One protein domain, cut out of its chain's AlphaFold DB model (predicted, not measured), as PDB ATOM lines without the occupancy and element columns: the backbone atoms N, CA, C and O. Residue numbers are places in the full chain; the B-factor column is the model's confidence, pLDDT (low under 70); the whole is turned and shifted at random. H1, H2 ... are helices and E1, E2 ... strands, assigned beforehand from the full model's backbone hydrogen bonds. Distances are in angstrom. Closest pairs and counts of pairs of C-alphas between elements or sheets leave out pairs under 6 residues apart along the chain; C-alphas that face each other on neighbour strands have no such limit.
ATOM      1  N   LEU A   5     -30.273 -19.334  39.619       90.62
ATOM      2  CA  LEU A   5     -29.192 -18.522  39.068       90.62
ATOM      3  C   LEU A   5     -29.564 -18.055  37.656       90.62
ATOM      4  O   LEU A   5     -29.941 -18.875  36.824       90.62
ATOM      5  N   LEU A   6     -29.411 -16.760  37.368       91.38
ATOM      6  CA  LEU A   6     -29.597 -16.189  36.031       91.38
ATOM      7  C   LEU A   6     -28.254 -15.711  35.465       91.38
ATOM      8  O   LEU A   6     -27.644 -14.781  35.986       91.38
ATOM      9  N   CYS A   7     -27.815 -16.342  34.384       92.44
ATOM     10  CA  CYS A   7     -26.616 -16.012  33.627       92.44
ATOM     11  C   CYS A   7     -27.012 -15.234  32.370       92.44
ATOM     12  O   CYS A   7     -27.756 -15.744  31.531       92.44
ATOM     13  N   VAL A   8     -26.506 -14.009  32.240       93.44
ATOM     14  CA  VAL A   8     -26.815 -13.107  31.125       93.44
ATOM     15  C   VAL A   8     -25.624 -13.081  30.176       93.44
ATOM     16  O   VAL A   8     -24.498 -12.865  30.617       93.44
ATOM     17  N   PHE A   9     -25.882 -13.324  28.898       93.88
ATOM     18  CA  PHE A   9     -24.892 -13.359  27.826       93.88
ATOM     19  C   PHE A   9     -25.152 -12.235  26.822       93.88
ATOM     20  O   PHE A   9     -26.256 -11.689  26.764       93.88
ATOM     21  N   ASP A  10     -24.130 -11.922  26.029       91.31
ATOM     22  CA  ASP A  10     -24.164 -10.800  25.089       91.31
ATOM     23  C   ASP A  10     -25.093 -11.057  23.897       91.31
ATOM     24  O   ASP A  10     -25.739 -10.131  23.409       91.31
ATOM     25  N   ASP A  11     -25.189 -12.309  23.437       92.12
ATOM     26  CA  ASP A  11     -25.914 -12.648  22.217       92.12
ATOM     27  C   ASP A  11     -26.643 -14.003  22.264       92.12
ATOM     28  O   ASP A  11     -26.309 -14.937  23.004       92.12
ATOM     29  N   GLU A  12     -27.660 -14.103  21.411       93.00
ATOM     30  CA  GLU A  12     -28.504 -15.281  21.241       93.00
ATOM     31  C   GLU A  12     -27.733 -16.525  20.756       93.00
ATOM     32  O   GLU A  12     -28.044 -17.645  21.182       93.00
ATOM     33  N   ALA A  13     -26.720 -16.372  19.897       93.19
ATOM     34  CA  ALA A  13     -25.962 -17.499  19.355       93.19
ATOM     35  C   ALA A  13     -25.110 -18.180  20.437       93.19
ATOM     36  O   ALA A  13     -25.019 -19.415  20.472       93.19
ATOM     37  N   THR A  14     -24.562 -17.402  21.373       93.88
ATOM     38  CA  THR A  14     -23.883 -17.911  22.565       93.88
ATOM     39  C   THR A  14     -24.830 -18.794  23.374       93.88
ATOM     40  O   THR A  14     -24.529 -19.967  23.594       93.88
ATOM     41  N   VAL A  15     -26.022 -18.301  23.731       93.50
ATOM     42  CA  VAL A  15     -27.002 -19.079  24.517       93.50
ATOM     43  C   VAL A  15     -27.414 -20.363  23.791       93.50
ATOM     44  O   VAL A  15     -27.445 -21.443  24.391       93.50
ATOM     45  N   ARG A  16     -27.679 -20.287  22.482       91.31
ATOM     46  CA  ARG A  16     -28.063 -21.451  21.666       91.31
ATOM     47  C   ARG A  16     -26.965 -22.507  21.562       91.31
ATOM     48  O   ARG A  16     -27.274 -23.695  21.549       91.31
ATOM     49  N   SER A  17     -25.700 -22.097  21.513       94.50
ATOM     50  CA  SER A  17     -24.561 -23.011  21.362       94.50
ATOM     51  C   SER A  17     -23.989 -23.530  22.686       94.50
ATOM     52  O   SER A  17     -23.122 -24.408  22.656       94.50
ATOM     53  N   LEU A  18     -24.482 -23.052  23.839       93.12
ATOM     54  CA  LEU A  18     -24.036 -23.509  25.159       93.12
ATOM     55  C   LEU A  18     -24.084 -25.040  25.275       93.12
ATOM     56  O   LEU A  18     -25.127 -25.674  25.090       93.12
ATOM     57  N   LYS A  19     -22.946 -25.618  25.662       92.56
ATOM     58  CA  LYS A  19     -22.797 -27.021  26.070       92.56
ATOM     59  C   LYS A  19     -22.259 -27.056  27.498       92.56
ATOM     60  O   LYS A  19     -21.063 -27.278  27.691       92.56
ATOM     61  N   PRO A  20     -23.092 -26.717  28.492       90.75
ATOM     62  CA  PRO A  20     -22.604 -26.589  29.847       90.75
ATOM     63  C   PRO A  20     -22.322 -27.969  30.449       90.75
ATOM     64  O   PRO A  20     -23.023 -28.945  30.189       90.75
ATOM     65  N   ASP A  21     -21.282 -28.044  31.277       92.81
ATOM     66  CA  ASP A  21     -20.990 -29.245  32.053       92.81
ATOM     67  C   ASP A  21     -21.967 -29.329  33.232       92.81
ATOM     68  O   ASP A  21     -21.843 -28.600  34.223       92.81
ATOM     69  N   MET A  22     -22.934 -30.242  33.125       91.19
ATOM     70  CA  MET A  22     -23.977 -30.450  34.131       91.19
ATOM     71  C   MET A  22     -23.399 -30.757  35.516       91.19
ATOM     72  O   MET A  22     -23.958 -30.321  36.523       91.19
ATOM     73  N   ARG A  23     -22.239 -31.425  35.594       91.69
ATOM     74  CA  ARG A  23     -21.574 -31.725  36.873       91.69
ATOM     75  C   ARG A  23     -21.081 -30.454  37.551       91.69
ATOM     76  O   ARG A  23     -21.120 -30.356  38.774       91.69
ATOM     77  N   ARG A  24     -20.641 -29.470  36.765       92.12
ATOM     78  CA  ARG A  24     -20.195 -28.170  37.285       92.12
ATOM     79  C   ARG A  24     -21.374 -27.285  37.666       92.12
ATOM     80  O   ARG A  24     -21.285 -26.597  38.678       92.12
ATOM     81  N   ILE A  25     -22.487 -27.354  36.931       91.50
ATOM     82  CA  ILE A  25     -23.714 -26.612  37.270       91.50
ATOM     83  C   ILE A  25     -24.260 -27.025  38.644       91.50
ATOM     84  O   ILE A  25     -24.722 -26.172  39.399       91.50
ATOM     85  N   VAL A  26     -24.157 -28.303  39.027       89.75
ATOM     86  CA  VAL A  26     -24.571 -28.765  40.369       89.75
ATOM     87  C   VAL A  26     -23.819 -28.034  41.496       89.75
ATOM     88  O   VAL A  26     -24.368 -27.858  42.580       89.75
ATOM     89  N   GLY A  27     -22.601 -27.549  41.247       90.69
ATOM     90  CA  GLY A  27     -21.826 -26.773  42.221       90.69
ATOM     91  C   GLY A  27     -22.193 -25.286  42.311       90.69
ATOM     92  O   GLY A  27     -21.709 -24.605  43.211       90.69
ATOM     93  N   LEU A  28     -23.015 -24.762  41.398       91.25
ATOM     94  CA  LEU A  28     -23.389 -23.345  41.367       91.25
ATOM     95  C   LEU A  28     -24.475 -23.016  42.406       91.25
ATOM     96  O   LEU A  28     -25.188 -23.915  42.844       91.25
ATOM     97  N   PRO A  29     -24.634 -21.751  42.829       89.38
ATOM     98  CA  PRO A  29     -25.767 -21.340  43.660       89.38
ATOM     99  C   PRO A  29     -27.110 -21.486  42.917       89.38
ATOM    100  O   PRO A  29     -27.141 -21.559  41.691       89.38
ATOM    101  N   GLY A  30     -28.222 -21.514  43.660       87.81
ATOM    102  CA  GLY A  30     -29.573 -21.694  43.104       87.81
ATOM    103  C   GLY A  30     -29.948 -23.159  42.836       87.81
ATOM    104  O   GLY A  30     -29.123 -24.060  42.972       87.81
ATOM    105  N   VAL A  31     -31.208 -23.415  42.504       87.56
ATOM    106  CA  VAL A  31     -31.774 -24.732  42.185       87.56
ATOM    107  C   VAL A  31     -31.690 -24.965  40.679       87.56
ATOM    108  O   VAL A  31     -31.161 -25.996  40.259       87.56
ATOM    109  N   LEU A  32     -32.136 -23.994  39.880       88.81
ATOM    110  CA  LEU A  32     -31.936 -23.966  38.435       88.81
ATOM    111  C   LEU A  32     -30.858 -22.955  38.033       88.81
ATOM    112  O   LEU A  32     -30.588 -21.981  38.732       88.81
ATOM    113  N   CYS A  33     -30.251 -23.193  36.876       92.56
ATOM    114  CA  CYS A  33     -29.356 -22.267  36.201       92.56
ATOM    115  C   CYS A  33     -29.981 -21.875  34.861       92.56
ATOM    116  O   CYS A  33     -30.087 -22.694  33.951       92.56
ATOM    117  N   HIS A  34     -30.377 -20.618  34.727       92.88
ATOM    118  CA  HIS A  34     -30.928 -20.048  33.507       92.88
ATOM    119  C   HIS A  34     -29.831 -19.320  32.734       92.88
ATOM    120  O   HIS A  34     -29.084 -18.538  33.309       92.88
ATOM    121  N   ALA A  35     -29.745 -19.546  31.432       93.94
ATOM    122  CA  ALA A  35     -28.937 -18.761  30.510       93.94
ATOM    123  C   ALA A  35     -29.867 -17.902  29.657       93.94
ATOM    124  O   ALA A  35     -30.822 -18.436  29.100       93.94
ATOM    125  N   THR A  36     -29.606 -16.603  29.542       94.06
ATOM    126  CA  THR A  36     -30.430 -15.688  28.748       94.06
ATOM    127  C   THR A  36     -29.590 -14.648  28.016       94.06
ATOM    128  O   THR A  36     -28.506 -14.297  28.470       94.06
ATOM    129  N   ALA A  37     -30.090 -14.166  26.883       94.25
ATOM    130  CA  ALA A  37     -29.506 -13.081  26.102       94.25
ATOM    131  C   ALA A  37     -30.620 -12.304  25.396       94.25
ATOM    132  O   ALA A  37     -31.742 -12.810  25.270       94.25
ATOM    133  N   VAL A  38     -30.295 -11.104  24.914       92.38
ATOM    134  CA  VAL A  38     -31.180 -10.367  24.007       92.38
ATOM    135  C   VAL A  38     -31.366 -11.177  22.722       92.38
ATOM    136  O   VAL A  38     -30.417 -11.787  22.220       92.38
ATOM    137  N   GLY A  39     -32.605 -11.254  22.240       87.94
ATOM    138  CA  GLY A  39     -32.929 -11.959  21.005       87.94
ATOM    139  C   GLY A  39     -32.825 -11.038  19.793       87.94
ATOM    140  O   GLY A  39     -32.926  -9.818  19.915       87.94
ATOM    141  N   ALA A  40     -32.620 -11.622  18.613       82.06
ATOM    142  CA  ALA A  40     -32.642 -10.864  17.360       82.06
ATOM    143  C   ALA A  40     -34.074 -10.640  16.835       82.06
ATOM    144  O   ALA A  40     -34.372  -9.585  16.282       82.06
ATOM    145  N   GLU A  41     -34.949 -11.638  16.995       85.25
ATOM    146  CA  GLU A  41     -36.347 -11.619  16.521       85.25
ATOM    147  C   GLU A  41     -37.366 -11.474  17.669       85.25
ATOM    148  O   GLU A  41     -38.477 -10.991  17.466       85.25
ATOM    149  N   PHE A  42     -36.974 -11.859  18.885       85.94
ATOM    150  CA  PHE A  42     -37.779 -11.789  20.109       85.94
ATOM    151  C   PHE A  42     -37.067 -10.923  21.153       85.94
ATOM    152  O   PHE A  42     -35.852 -10.765  21.083       85.94
ATOM    153  N   ASP A  43     -37.789 -10.448  22.174       85.19
ATOM    154  CA  ASP A  43     -37.214  -9.596  23.231       85.19
ATOM    155  C   ASP A  43     -36.007 -10.247  23.934       85.19
ATOM    156  O   ASP A  43     -35.004  -9.600  24.231       85.19
ATOM    157  N   CYS A  44     -36.073 -11.558  24.179       89.56
ATOM    158  CA  CYS A  44     -34.960 -12.331  24.718       89.56
ATOM    159  C   CYS A  44     -35.064 -13.816  24.353       89.56
ATOM    160  O   CYS A  44     -36.139 -14.337  24.047       89.56
ATOM    161  N   VAL A  45     -33.937 -14.518  24.450       91.38
ATOM    162  CA  VAL A  45     -33.879 -15.983  24.432       91.38
ATOM    163  C   VAL A  45     -33.447 -16.517  25.787       91.38
ATOM    164  O   VAL A  45     -32.737 -15.847  26.542       91.38
ATOM    165  N   SER A  46     -33.840 -17.751  26.100       91.12
ATOM    166  CA  SER A  46     -33.403 -18.401  27.331       91.12
ATOM    167  C   SER A  46     -33.339 -19.918  27.241       91.12
ATOM    168  O   SER A  46     -34.168 -20.529  26.570       91.12
ATOM    169  N   ARG A  47     -32.420 -20.517  27.999       92.38
ATOM    170  CA  ARG A  47     -32.323 -21.959  28.266       92.38
ATOM    171  C   ARG A  47     -32.224 -22.197  29.767       92.38
ATOM    172  O   ARG A  47     -31.667 -21.364  30.479       92.38
ATOM    173  N   SER A  48     -32.769 -23.307  30.253       92.19
ATOM    174  CA  SER A  48     -32.826 -23.613  31.688       92.19
ATOM    175  C   SER A  48     -32.224 -24.981  31.975       92.19
ATOM    176  O   SER A  48     -32.674 -25.985  31.435       92.19
ATOM    177  N   PHE A  49     -31.230 -25.022  32.854       91.69
ATOM    178  CA  PHE A  49     -30.527 -26.236  33.255       91.69
ATOM    179  C   PHE A  49     -30.864 -26.556  34.709       91.69
ATOM    180  O   PHE A  49     -30.693 -25.709  35.589       91.69
ATOM    181  N   ALA A  50     -31.328 -27.776  34.974       91.19
ATOM    182  CA  ALA A  50     -31.790 -28.191  36.297       91.19
ATOM    183  C   ALA A  50     -31.152 -29.514  36.773       91.19
ATOM    184  O   ALA A  50     -31.858 -30.382  37.295       91.19
ATOM    185  N   PRO A  51     -29.822 -29.711  36.647       91.00
ATOM    186  CA  PRO A  51     -29.209 -31.010  36.933       91.00
ATOM    187  C   PRO A  51     -29.351 -31.427  38.404       91.00
ATOM    188  O   PRO A  51     -29.349 -32.614  38.714       91.00
ATOM    189  N   LYS A  52     -29.558 -30.465  39.314       88.56
ATOM    190  CA  LYS A  52     -29.882 -30.715  40.731       88.56
ATOM    191  C   LYS A  52     -31.232 -31.404  40.938       88.56
ATOM    192  O   LYS A  52     -31.440 -32.032  41.968       88.56
ATOM    193  N   LEU A  53     -32.133 -31.278  39.967       86.56
ATOM    194  CA  LEU A  53     -33.454 -31.902  39.940       86.56
ATOM    195  C   LEU A  53     -33.474 -33.170  39.069       86.56
ATOM    196  O   LEU A  53     -34.540 -33.723  38.819       86.56
ATOM    197  N   GLY A  54     -32.310 -33.628  38.591       86.06
ATOM    198  CA  GLY A  54     -32.196 -34.797  37.716       86.06
ATOM    199  C   GLY A  54     -32.589 -34.538  36.258       86.06
ATOM    200  O   GLY A  54     -32.673 -35.488  35.484       86.06
ATOM    201  N   VAL A  55     -32.810 -33.277  35.874       87.44
ATOM    202  CA  VAL A  55     -33.137 -32.870  34.502       87.44
ATOM    203  C   VAL A  55     -31.966 -32.077  33.937       87.44
ATOM    204  O   VAL A  55     -31.642 -31.003  34.436       87.44
ATOM    205  N   GLU A  56     -31.311 -32.591  32.900       85.88
ATOM    206  CA  GLU A  56     -30.153 -31.904  32.312       85.88
ATOM    207  C   GLU A  56     -30.545 -30.541  31.725       85.88
ATOM    208  O   GLU A  56     -29.919 -29.526  32.035       85.88
ATOM    209  N   GLU A  57     -31.629 -30.497  30.954       86.75
ATOM    210  CA  GLU A  57     -32.182 -29.270  30.391       86.75
ATOM    211  C   GLU A  57     -33.710 -29.328  30.388       86.75
ATOM    212  O   GLU A  57     -34.306 -30.306  29.936       86.75
ATOM    213  N   ASP A  58     -34.336 -28.274  30.909       83.81
ATOM    214  CA  ASP A  58     -35.780 -28.081  30.854       83.81
ATOM    215  C   ASP A  58     -36.114 -27.209  29.629       83.81
ATOM    216  O   ASP A  58     -35.801 -26.009  29.629       83.81
ATOM    217  N   PRO A  59     -36.738 -27.779  28.579       74.44
ATOM    218  CA  PRO A  59     -37.038 -27.051  27.352       74.44
ATOM    219  C   PRO A  59     -38.058 -25.925  27.564       74.44
ATOM    220  O   PRO A  59     -38.074 -24.971  26.785       74.44
ATOM    221  N   VAL A  60     -38.912 -26.005  28.595       66.06
ATOM    222  CA  VAL A  60     -39.917 -24.978  28.895       66.06
ATOM    223  C   VAL A  60     -40.074 -24.827  30.408       66.06
ATOM    224  O   VAL A  60     -41.066 -25.248  31.002       66.06
ATOM    225  N   CYS A  61     -39.126 -24.127  31.027       69.12
ATOM    226  CA  CYS A  61     -39.200 -23.844  32.455       69.12
ATOM    227  C   CYS A  61     -40.201 -22.715  32.755       69.12
ATOM    228  O   CYS A  61     -39.923 -21.529  32.547       69.12
ATOM    229  N   GLY A  62     -41.388 -23.081  33.250       64.06
ATOM    230  CA  GLY A  62     -42.439 -22.130  33.629       64.06
ATOM    231  C   GLY A  62     -42.002 -21.143  34.719       64.06
ATOM    232  O   GLY A  62     -42.291 -19.954  34.608       64.06
ATOM    233  N   SER A  63     -41.241 -21.604  35.718       64.56
ATOM    234  CA  SER A  63     -40.697 -20.753  36.788       64.56
ATOM    235  C   SER A  63     -39.567 -19.838  36.311       64.56
ATOM    236  O   SER A  63     -39.452 -18.712  36.791       64.56
ATOM    237  N   GLY A  64     -38.775 -20.265  35.319       64.31
ATOM    238  CA  GLY A  64     -37.709 -19.445  34.737       64.31
ATOM    239  C   GLY A  64     -38.231 -18.143  34.120       64.31
ATOM    240  O   GLY A  64     -37.623 -17.085  34.287       64.31
ATOM    241  N   ARG A  65     -39.415 -18.175  33.489       65.75
ATOM    242  CA  ARG A  65     -40.046 -16.974  32.909       65.75
ATOM    243  C   ARG A  65     -40.359 -15.899  33.948       65.75
ATOM    244  O   ARG A  65     -40.259 -14.720  33.625       65.75
ATOM    245  N   CYS A  66     -40.676 -16.284  35.186       71.94
ATOM    246  CA  CYS A  66     -40.944 -15.336  36.268       71.94
ATOM    247  C   CYS A  66     -39.699 -14.554  36.709       71.94
ATOM    248  O   CYS A  66     -39.850 -13.491  37.299       71.94
ATOM    249  N   HIS A  67     -38.490 -15.043  36.414       74.81
ATOM    250  CA  HIS A  67     -37.238 -14.326  36.676       74.81
ATOM    251  C   HIS A  67     -36.723 -13.586  35.434       74.81
ATOM    252  O   HIS A  67     -36.257 -12.455  35.535       74.81
ATOM    253  N   ILE A  68     -36.830 -14.210  34.259       80.00
ATOM    254  CA  ILE A  68     -36.273 -13.689  33.002       80.00
ATOM    255  C   ILE A  68     -37.091 -12.505  32.469       80.00
ATOM    256  O   ILE A  68     -36.512 -11.497  32.071       80.00
ATOM    257  N   ALA A  69     -38.424 -12.600  32.486       83.56
ATOM    258  CA  ALA A  69     -39.290 -11.547  31.963       83.56
ATOM    259  C   ALA A  69     -39.134 -10.203  32.701       83.56
ATOM    260  O   ALA A  69     -38.899  -9.206  32.020       83.56
ATOM    261  N   PRO A  70     -39.197 -10.122  34.051       83.88
ATOM    262  CA  PRO A  70     -39.009  -8.840  34.734       83.88
ATOM    263  C   PRO A  70     -37.590  -8.284  34.566       83.88
ATOM    264  O   PRO A  70     -37.437  -7.075  34.434       83.88
ATOM    265  N   PHE A  71     -36.568  -9.147  34.507       87.00
ATOM    266  CA  PHE A  71     -35.186  -8.717  34.283       87.00
ATOM    267  C   PHE A  71     -35.004  -8.003  32.936       87.00
ATOM    268  O   PHE A  71     -34.366  -6.953  32.874       87.00
ATOM    269  N   TRP A  72     -35.560  -8.557  31.855       89.12
ATOM    270  CA  TRP A  72     -35.470  -7.927  30.536       89.12
ATOM    271  C   TRP A  72     -36.444  -6.765  30.362       89.12
ATOM    272  O   TRP A  72     -36.090  -5.804  29.689       89.12
ATOM    273  N   ALA A  73     -37.609  -6.793  31.014       86.69
ATOM    274  CA  ALA A  73     -38.547  -5.672  30.998       86.69
ATOM    275  C   ALA A  73     -37.931  -4.383  31.574       86.69
ATOM    276  O   ALA A  73     -38.172  -3.313  31.034       86.69
ATOM    277  N   GLU A  74     -37.106  -4.476  32.625       85.81
ATOM    278  CA  GLU A  74     -36.390  -3.316  33.188       85.81
ATOM    279  C   GLU A  74     -35.273  -2.794  32.267       85.81
ATOM    280  O   GLU A  74     -34.911  -1.626  32.330       85.81
ATOM    281  N   ARG A  75     -34.693  -3.655  31.422       83.31
ATOM    282  CA  ARG A  75     -33.538  -3.309  30.575       83.31
ATOM    283  C   ARG A  75     -33.898  -2.875  29.160       83.31
ATOM    284  O   ARG A  75     -33.113  -2.171  28.534       83.31
ATOM    285  N   LEU A  76     -35.017  -3.370  28.641       79.81
ATOM    286  CA  LEU A  76     -35.530  -3.049  27.309       79.81
ATOM    287  C   LEU A  76     -36.627  -1.971  27.354       79.81
ATOM    288  O   LEU A  76     -37.041  -1.503  26.295       79.81
ATOM    289  N   GLY A  77     -37.097  -1.612  28.555       56.72
ATOM    290  CA  GLY A  77     -38.104  -0.578  28.819       56.72
ATOM    291  C   GLY A  77     -37.514   0.776  29.179       56.72
ATOM    292  O   GLY A  77     -36.474   0.808  29.873       56.72
TER     293      GLY A  77
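What this domain is: This is residues 5 to 77 of the 77 residues of an uncharacterized protein of Actinomyces sp. CtC 72 (UniProt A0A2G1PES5). A twisted sheet of four strands forms the core, with the long helix H3 crossing one face on a slant and the short helix H1 covering part of the opposite face. The tiny helix H2 only grazes the sheet, near one end of the long axis, and the last residues of H3 lie toward the other end. The 73 printed residues hold three named helices and four named strands, in the order E1 H1 H2 E2 E3 E4 H3; the sheet is mixed, of order E1 E2 E3 E4, and the class is mixed, helices and strands. The whole is compact, with a radius of gyration of the C-alphas of 11.9 A, and only just elongated, spanning 35 by 23 by 19 A.

How they stand to each other: In the sheet, the inner strand E2, residues 33 to 38, and the inner strand E3, residues 44 to 50, form an antiparallel hairpin at 170 degrees; N 35 and O 47 are 2.8 A apart, within hydrogen-bond range. E4, residues 55 to 58, is an edge strand and forms an antiparallel hairpin with E3 at 156 degrees, with N 58 and O 48 at 2.9 A. E2, E3 and E4 are a meander, each strand the antiparallel neighbour of the one before. The other edge strand, E1, residues 5 to 9, is parallel to E2 at 30 degrees, with N 7 and O 34 at 2.8 A. H1, residues 12 to 17, is on the sheet at a height of 8.2 A, over E2 and along the strands, at 11 degrees to E2 on the local plane; the closest C-alphas of H1 and E2 are those of Glu 12 and Ala 37, 5.4 A apart. H2, residues 22 to 25, only grazes the sheet, and H1 and H2 are apart. E1, H1, H2 and E2 make a strand-helix-strand unit, two parallel neighbour strands joined through helices, with a right-handed crossover. H3, residues 62 to 76, is on the opposite face from H1 at a height of 9.1 A, over E2 and only just over E3, slantwise to the strands at 35 degrees to E2 on the local plane; the closest C-alphas of H3 and E2 are those of His 34 and Gly 64, 6.9 A apart. Every O i to N i+4 pair is within hydrogen-bond range in H1, 7 of 11 are in H3, and H2 is too short for such a pair.

Where its parts are: E3 is the longest strand by residues, 19.9 A from first to last C-alpha; E2 measures 17.1 A, E1 13.1 A and E4 6.6 A. H3 measures 21.3 A, H1 8.7 A and H2 5.0 A. C-alpha 5, where E1 begins, is at (-29.192, -18.522, 39.068), and C-alpha 76, where H3 ends, is at (-35.530, -3.049, 27.309).

The domain as a whole: The C-alphas farthest apart are those of Arg 23 and Gly 77, 36.2 A. The printed part has no cut and no long link. The mean pLDDT of the printed part is 86.6; residues 60 to 65 and residue 77 are under 70.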